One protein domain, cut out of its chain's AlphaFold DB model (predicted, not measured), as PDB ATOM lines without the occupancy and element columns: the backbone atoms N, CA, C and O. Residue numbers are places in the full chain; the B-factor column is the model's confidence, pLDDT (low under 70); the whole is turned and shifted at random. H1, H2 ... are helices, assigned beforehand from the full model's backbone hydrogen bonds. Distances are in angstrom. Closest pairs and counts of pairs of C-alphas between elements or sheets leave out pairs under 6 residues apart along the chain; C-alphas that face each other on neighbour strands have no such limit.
ATOM      1  N   PRO A   2     161.842 198.733 194.498       43.75
ATOM      2  CA  PRO A   2     161.733 198.503 193.048       43.75
ATOM      3  C   PRO A   2     162.909 199.059 192.217       43.75
ATOM      4  O   PRO A   2     162.950 198.860 191.013       43.75
ATOM      5  N   LEU A   3     163.882 199.734 192.846       52.56
ATOM      6  CA  LEU A   3     165.023 200.382 192.174       52.56
ATOM      7  C   LEU A   3     166.363 199.656 192.381       52.56
ATOM      8  O   LEU A   3     167.421 200.228 192.134       52.56
ATOM      9  N   LYS A   4     166.347 198.414 192.877       65.06
ATOM     10  CA  LYS A   4     167.574 197.636 193.076       65.06
ATOM     11  C   LYS A   4     167.788 196.710 191.882       65.06
ATOM     12  O   LYS A   4     166.897 195.941 191.534       65.06
ATOM     13  N   THR A   5     168.963 196.778 191.265       73.00
ATOM     14  CA  THR A   5     169.376 195.846 190.211       73.00
ATOM     15  C   THR A   5     169.361 194.408 190.728       73.00
ATOM     16  O   THR A   5     169.672 194.153 191.896       73.00
ATOM     17  N   HIS A   6     168.999 193.461 189.859       79.25
ATOM     18  CA  HIS A   6     168.996 192.045 190.214       79.25
ATOM     19  C   HIS A   6     170.410 191.586 190.606       79.25
ATOM     20  O   HIS A   6     171.378 191.957 189.935       79.25
ATOM     21  N   PRO A   7     170.556 190.757 191.656       80.50
ATOM     22  CA  PRO A   7     171.827 190.103 191.930       80.50
ATOM     23  C   PRO A   7     172.169 189.129 190.792       80.50
ATOM     24  O   PRO A   7     171.276 188.607 190.131       80.50
ATOM     25  N   ASN A   8     173.457 188.841 190.585       84.69
ATOM     26  CA  ASN A   8     173.920 187.837 189.615       84.69
ATOM     27  C   ASN A   8     173.332 188.036 188.202       84.69
ATOM     28  O   ASN A   8     172.724 187.120 187.642       84.69
ATOM     29  N   LEU A   9     173.505 189.233 187.627       86.75
ATOM     30  CA  LEU A   9     172.954 189.614 186.316       86.75
ATOM     31  C   LEU A   9     173.279 188.605 185.201       86.75
ATOM     32  O   LEU A   9     172.414 188.327 184.370       86.75
ATOM     33  N   ASP A  10     174.468 187.998 185.219       87.94
ATOM     34  CA  ASP A  10     174.860 186.957 184.258       87.94
ATOM     35  C   ASP A  10     173.991 185.693 184.335       87.94
ATOM     36  O   ASP A  10     173.797 185.006 183.332       87.94
ATOM     37  N   VAL A  11     173.452 185.370 185.511       85.75
ATOM     38  CA  VAL A  11     172.614 184.185 185.727       85.75
ATOM     39  C   VAL A  11     171.139 184.526 185.552       85.75
ATOM     40  O   VAL A  11     170.424 183.798 184.866       85.75
ATOM     41  N   LEU A  12     170.673 185.621 186.158       85.56
ATOM     42  CA  LEU A  12     169.246 185.935 186.211       85.56
ATOM     43  C   LEU A  12     168.748 186.705 184.988       85.56
ATOM     44  O   LEU A  12     167.652 186.413 184.539       85.56
ATOM     45  N   ILE A  13     169.534 187.622 184.415       87.12
ATOM     46  CA  ILE A  13     169.079 188.498 183.318       87.12
ATOM     47  C   ILE A  13     169.682 188.082 181.979       87.12
ATOM     48  O   ILE A  13     168.961 187.867 181.012       87.12
ATOM     49  N   LYS A  14     171.000 187.878 181.906       88.19
ATOM     50  CA  LYS A  14     171.677 187.524 180.647       88.19
ATOM     51  C   LYS A  14     171.202 186.184 180.079       88.19
ATOM     52  O   LYS A  14     171.068 186.044 178.866       88.19
ATOM     53  N   LYS A  15     170.912 185.204 180.945       86.12
ATOM     54  CA  LYS A  15     170.325 183.908 180.550       86.12
ATOM     55  C   LYS A  15     168.795 183.957 180.393       86.12
ATOM     56  O   LYS A  15     168.245 183.073 179.738       86.12
ATOM     57  N   HIS A  16     168.123 184.975 180.940       87.62
ATOM     58  CA  HIS A  16     166.666 185.157 180.859       87.62
ATOM     59  C   HIS A  16     166.322 186.607 180.473       87.62
ATOM     60  O   HIS A  16     165.888 187.384 181.323       87.62
ATOM     61  N   PRO A  17     166.518 187.005 179.201       86.69
ATOM     62  CA  PRO A  17     166.200 188.360 178.762       86.69
ATOM     63  C   PRO A  17     164.729 188.698 179.071       86.69
ATOM     64  O   PRO A  17     163.845 187.928 178.654       86.69
ATOM     65  N   PRO A  18     164.429 189.783 179.812       83.06
ATOM     66  CA  PRO A  18     163.060 190.151 180.178       83.06
ATOM     67  C   PRO A  18     162.148 190.372 178.970       83.06
ATOM     68  O   PRO A  18     160.957 190.079 179.042       83.06
ATOM     69  N   GLU A  19     162.701 190.785 177.830       82.19
ATOM     70  CA  GLU A  19     161.974 190.978 176.569       82.19
ATOM     71  C   GLU A  19     161.400 189.659 176.031       82.19
ATOM     72  O   GLU A  19     160.411 189.646 175.301       82.19
ATOM     73  N   ARG A  20     162.019 188.530 176.396       80.69
ATOM     74  CA  ARG A  20     161.574 187.185 176.018       80.69
ATOM     75  C   ARG A  20     160.817 186.484 177.136       80.69
ATOM     76  O   ARG A  20     159.906 185.710 176.852       80.69
ATOM     77  N   THR A  21     161.255 186.670 178.376       78.31
ATOM     78  CA  THR A  21     160.800 185.870 179.518       78.31
ATOM     79  C   THR A  21     159.806 186.583 180.410       78.31
ATOM     80  O   THR A  21     159.102 185.889 181.121       78.31
ATOM     81  N   GLY A  22     159.683 187.911 180.347       76.94
ATOM     82  CA  GLY A  22     158.796 188.698 181.204       76.94
ATOM     83  C   GLY A  22     159.167 188.656 182.694       76.94
ATOM     84  O   GLY A  22     159.885 187.780 183.169       76.94
ATOM     85  N   CYS A  23     158.654 189.611 183.469       76.12
ATOM     86  CA  CYS A  23     158.977 189.719 184.899       76.12
ATOM     87  C   CYS A  23     158.153 188.756 185.777       76.12
ATOM     88  O   CYS A  23     158.642 188.254 186.790       76.12
ATOM     89  N   THR A  24     156.912 188.462 185.378       77.94
ATOM     90  CA  THR A  24     155.961 187.653 186.159       77.94
ATOM     91  C   THR A  24     156.304 186.166 186.188       77.94
ATOM     92  O   THR A  24     155.940 185.467 187.124       77.94
ATOM     93  N   TRP A  25     157.072 185.658 185.226       79.25
ATOM     94  CA  TRP A  25     157.473 184.248 185.215       79.25
ATOM     95  C   TRP A  25     158.502 183.912 186.299       79.25
ATOM     96  O   TRP A  25     158.538 182.782 186.788       79.25
ATOM     97  N   CYS A  26     159.320 184.890 186.697       79.88
ATOM     98  CA  CYS A  26     160.362 184.714 187.706       79.88
ATOM     99  C   CYS A  26     159.821 184.860 189.129       79.88
ATOM    100  O   CYS A  26     160.243 184.127 190.018       79.88
ATOM    101  N   HIS A  27     158.889 185.781 189.370       79.75
ATOM    102  CA  HIS A  27     158.448 186.093 190.730       79.75
ATOM    103  C   HIS A  27     156.933 186.074 190.918       79.75
ATOM    104  O   HIS A  27     156.497 186.357 192.021       79.75
ATOM    105  N   LEU A  28     156.135 185.686 189.920       80.06
ATOM    106  CA  LEU A  28     154.678 185.891 189.895       80.06
ATOM    107  C   LEU A  28     154.323 187.392 189.952       80.06
ATOM    108  O   LEU A  28     155.179 188.239 189.681       80.06
ATOM    109  N   GLY A  29     153.068 187.732 190.246       76.88
ATOM    110  CA  GLY A  29     152.557 189.106 190.245       76.88
ATOM    111  C   GLY A  29     151.632 189.416 189.067       76.88
ATOM    112  O   GLY A  29     151.412 188.590 188.179       76.88
ATOM    113  N   GLN A  30     151.107 190.640 189.054       75.38
ATOM    114  CA  GLN A  30     150.137 191.121 188.071       75.38
ATOM    115  C   GLN A  30     150.811 191.951 186.986       75.38
ATOM    116  O   GLN A  30     150.941 193.165 187.094       75.38
ATOM    117  N   GLY A  31     151.237 191.284 185.912       68.38
ATOM    118  CA  GLY A  31     151.979 191.926 184.822       68.38
ATOM    119  C   GLY A  31     151.180 192.969 184.033       68.38
ATOM    120  O   GLY A  31     151.777 193.815 183.376       68.38
ATOM    121  N   SER A  32     149.846 192.920 184.097       71.25
ATOM    122  CA  SER A  32     148.936 193.904 183.497       71.25
ATOM    123  C   SER A  32     148.654 195.106 184.406       71.25
ATOM    124  O   SER A  32     148.243 196.156 183.912       71.25
ATOM    125  N   ALA A  33     148.874 194.980 185.717       71.50
ATOM    126  CA  ALA A  33     148.651 196.060 186.666       71.50
ATOM    127  C   ALA A  33     149.902 196.943 186.757       71.50
ATOM    128  O   ALA A  33     150.985 196.494 187.120       71.50
ATOM    129  N   THR A  34     149.748 198.225 186.429       68.69
ATOM    130  CA  THR A  34     150.846 199.207 186.421       68.69
ATOM    131  C   THR A  34     150.787 200.184 187.595       68.69
ATOM    132  O   THR A  34     151.799 200.799 187.922       68.69
ATOM    133  N   ALA A  35     149.629 200.313 188.248       68.44
ATOM    134  CA  ALA A  35     149.429 201.081 189.471       68.44
ATOM    135  C   ALA A  35     148.089 200.709 190.144       68.44
ATOM    136  O   ALA A  35     147.157 200.294 189.450       68.44
ATOM    137  N   PRO A  36     147.956 200.926 191.465       73.81
ATOM    138  CA  PRO A  36     149.027 201.192 192.426       73.81
ATOM    139  C   PRO A  36     149.942 199.959 192.613       73.81
ATOM    140  O   PRO A  36     149.611 198.856 192.170       73.81
ATOM    141  N   ALA A  37     151.138 200.143 193.185       71.25
ATOM    142  CA  ALA A  37     152.173 199.096 193.259       71.25
ATOM    143  C   ALA A  37     151.672 197.825 193.965       71.25
ATOM    144  O   ALA A  37     152.069 196.706 193.650       71.25
ATOM    145  N   GLU A  38     150.750 198.007 194.894       71.62
ATOM    146  CA  GLU A  38     150.081 196.974 195.655       71.62
ATOM    147  C   GLU A  38     149.219 196.061 194.763       71.62
ATOM    148  O   GLU A  38     149.177 194.850 194.997       71.62
ATOM    149  N   HIS A  39     148.589 196.601 193.710       72.56
ATOM    150  CA  HIS A  39     147.861 195.816 192.704       72.56
ATOM    151  C   HIS A  39     148.831 195.052 191.796       72.56
ATOM    152  O   HIS A  39     148.635 193.863 191.561       72.56
ATOM    153  N   ALA A  40     149.927 195.688 191.363       69.88
ATOM    154  CA  ALA A  40     150.980 195.039 190.570       69.88
ATOM    155  C   ALA A  40     151.631 193.853 191.308       69.88
ATOM    156  O   ALA A  40     151.978 192.834 190.708       69.88
ATOM    157  N   HIS A  41     151.757 193.952 192.631       74.25
ATOM    158  CA  HIS A  41     152.268 192.880 193.485       74.25
ATOM    159  C   HIS A  41     151.206 191.845 193.899       74.25
ATOM    160  O   HIS A  41     151.565 190.851 194.530       74.25
ATOM    161  N   GLY A  42     149.925 192.051 193.567       68.38
ATOM    162  CA  GLY A  42     148.828 191.150 193.944       68.38
ATOM    163  C   GLY A  42     148.504 191.143 195.446       68.38
ATOM    164  O   GLY A  42     147.955 190.170 195.953       68.38
ATOM    165  N   SER A  43     148.854 192.207 196.174       63.78
ATOM    166  CA  SER A  43     148.798 192.256 197.649       63.78
ATOM    167  C   SER A  43     147.412 192.538 198.255       63.78
ATOM    168  O   SER A  43     147.228 192.353 199.452       63.78
ATOM    169  N   HIS A  44     146.417 192.931 197.451       55.59
ATOM    170  CA  HIS A  44     145.052 193.230 197.923       55.59
ATOM    171  C   HIS A  44     144.058 192.057 197.820       55.59
ATOM    172  O   HIS A  44     142.938 192.170 198.312       55.59
ATOM    173  N   HIS A  45     144.455 190.928 197.221       54.34
ATOM    174  CA  HIS A  45     143.545 189.831 196.863       54.34
ATOM    175  C   HIS A  45     143.946 188.480 197.477       54.34
ATOM    176  O   HIS A  45     143.746 187.436 196.863       54.34
ATOM    177  N   GLU A  46     144.473 188.446 198.711       50.47
ATOM    178  CA  GLU A  46     144.775 187.164 199.382       50.47
ATOM    179  C   GLU A  46     143.546 186.238 199.486       50.47
ATOM    180  O   GLU A  46     143.693 185.017 199.470       50.47
ATOM    181  N   MET A  47     142.343 186.826 199.537       48.78
ATOM    182  CA  MET A  47     141.047 186.137 199.625       48.78
ATOM    183  C   MET A  47     140.356 185.944 198.258       48.78
ATOM    184  O   MET A  47     139.367 185.222 198.182       48.78
ATOM    185  N   ASP A  48     140.864 186.571 197.192       53.59
ATOM    186  CA  ASP A  48     140.316 186.545 195.824       53.59
ATOM    187  C   ASP A  48     141.403 186.077 194.842       53.59
ATOM    188  O   ASP A  48     141.803 186.770 193.908       53.59
ATOM    189  N   GLN A  49     141.949 184.888 195.105       53.81
ATOM    190  CA  GLN A  49     142.988 184.260 194.285       53.81
ATOM    191  C   GLN A  49     142.369 183.546 193.079       53.81
ATOM    192  O   GLN A  49     142.466 182.325 192.936       53.81
ATOM    193  N   THR A  50     141.717 184.300 192.197       55.81
ATOM    194  CA  THR A  50     141.366 183.782 190.873       55.81
ATOM    195  C   THR A  50     142.652 183.395 190.134       55.81
ATOM    196  O   THR A  50     143.590 184.187 190.000       55.81
ATOM    197  N   LEU A  51     142.727 182.125 189.719       53.94
ATOM    198  CA  LEU A  51     143.887 181.552 189.030       53.94
ATOM    199  C   LEU A  51     144.278 182.435 187.837       53.94
ATOM    200  O   LEU A  51     143.415 182.829 187.060       53.94
ATOM    201  N   GLU A  52     145.575 182.735 187.711       53.81
ATOM    202  CA  GLU A  52     146.168 183.541 186.626       53.81
ATOM    203  C   GLU A  52     145.792 185.037 186.610       53.81
ATOM    204  O   GLU A  52     146.408 185.799 185.866       53.81
ATOM    205  N   VAL A  53     144.857 185.479 187.462       54.88
ATOM    206  CA  VAL A  53     144.368 186.871 187.518       54.88
ATOM    207  C   VAL A  53     144.784 187.594 188.804       54.88
ATOM    208  O   VAL A  53     144.926 188.805 188.773       54.88
ATOM    209  N   ASN A  54     145.049 186.887 189.912       61.59
ATOM    210  CA  ASN A  54     145.459 187.489 191.195       61.59
ATOM    211  C   ASN A  54     146.585 186.688 191.887       61.59
ATOM    212  O   ASN A  54     146.505 186.342 193.064       61.59
ATOM    213  N   GLU A  55     147.659 186.353 191.160       68.00
ATOM    214  CA  GLU A  55     148.837 185.707 191.755       68.00
ATOM    215  C   GLU A  55     149.719 186.733 192.499       68.00
ATOM    216  O   GLU A  55     150.225 187.664 191.860       68.00
ATOM    217  N   PRO A  56     149.944 186.580 193.820       75.56
ATOM    218  CA  PRO A  56     150.822 187.470 194.566       75.56
ATOM    219  C   PRO A  56     152.277 187.253 194.156       75.56
ATOM    220  O   PRO A  56     152.708 186.121 193.908       75.56
ATOM    221  N   ILE A  57     153.054 188.334 194.133       80.38
ATOM    222  CA  ILE A  57     154.492 188.240 193.897       80.38
ATOM    223  C   ILE A  57     155.156 187.453 195.042       80.38
ATOM    224  O   ILE A  57     154.904 187.665 196.228       80.38
ATOM    225  N   LEU A  58     156.024 186.511 194.693       85.44
ATOM    226  CA  LEU A  58     156.834 185.770 195.643       85.44
ATOM    227  C   LEU A  58     157.959 186.667 196.162       85.44
ATOM    228  O   LEU A  58     158.663 187.342 195.406       85.44
TER     229      LEU A  58
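AT A GLANCE: This is residues 2 to 58 of the 629 residues of the protein "Cytochrome c" of Nitrospinae bacterium (UniProt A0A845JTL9). Little regular structure: a loose, drawn-out string of loops holds four very short helices, H1 to H4 in chain order, with H1 near one end and a wide loop, residues 41 to 58, at the other, folding back from its far turn. Residues 3 to 11 stick out. The 57 printed residues, 16 in named helices, with no named strand, are all helix by class, only just loose, close to compact (radius of gyration of the C-alphas 12.5 A), and span 37 by 22 by 17 A.

HOW THE PARTS SIT: H1, residues 9 to 12, touches no helix and is apart from H2, residues 18 to 21. H2 and H3, residues 24 to 27, meet only through their tight link. H4, residues 37 to 40, is apart from H3. Each helix is too short for an O i to N i+4 pair; the one O i to N i+3 pair is within hydrogen-bond range in H2 and H4, with 0 in H1 and H3.

IN THESE COORDINATES: H1 begins at C-alpha 9 (172.954, 189.614, 186.316) and measures 5.2 A, H2 4.9 A, H3 5.4 A and H4 5.0 A, ending at C-alpha 40 (150.980, 195.039, 190.570).

THE WHOLE: The farthest C-alphas, of Asp 10 and Met 47, are 37.2 A apart. The printed part has no cut and no long link between helices. Mean pLDDT of the printed part is 72.0, under 70 at 21 residues, among them 42 to 55.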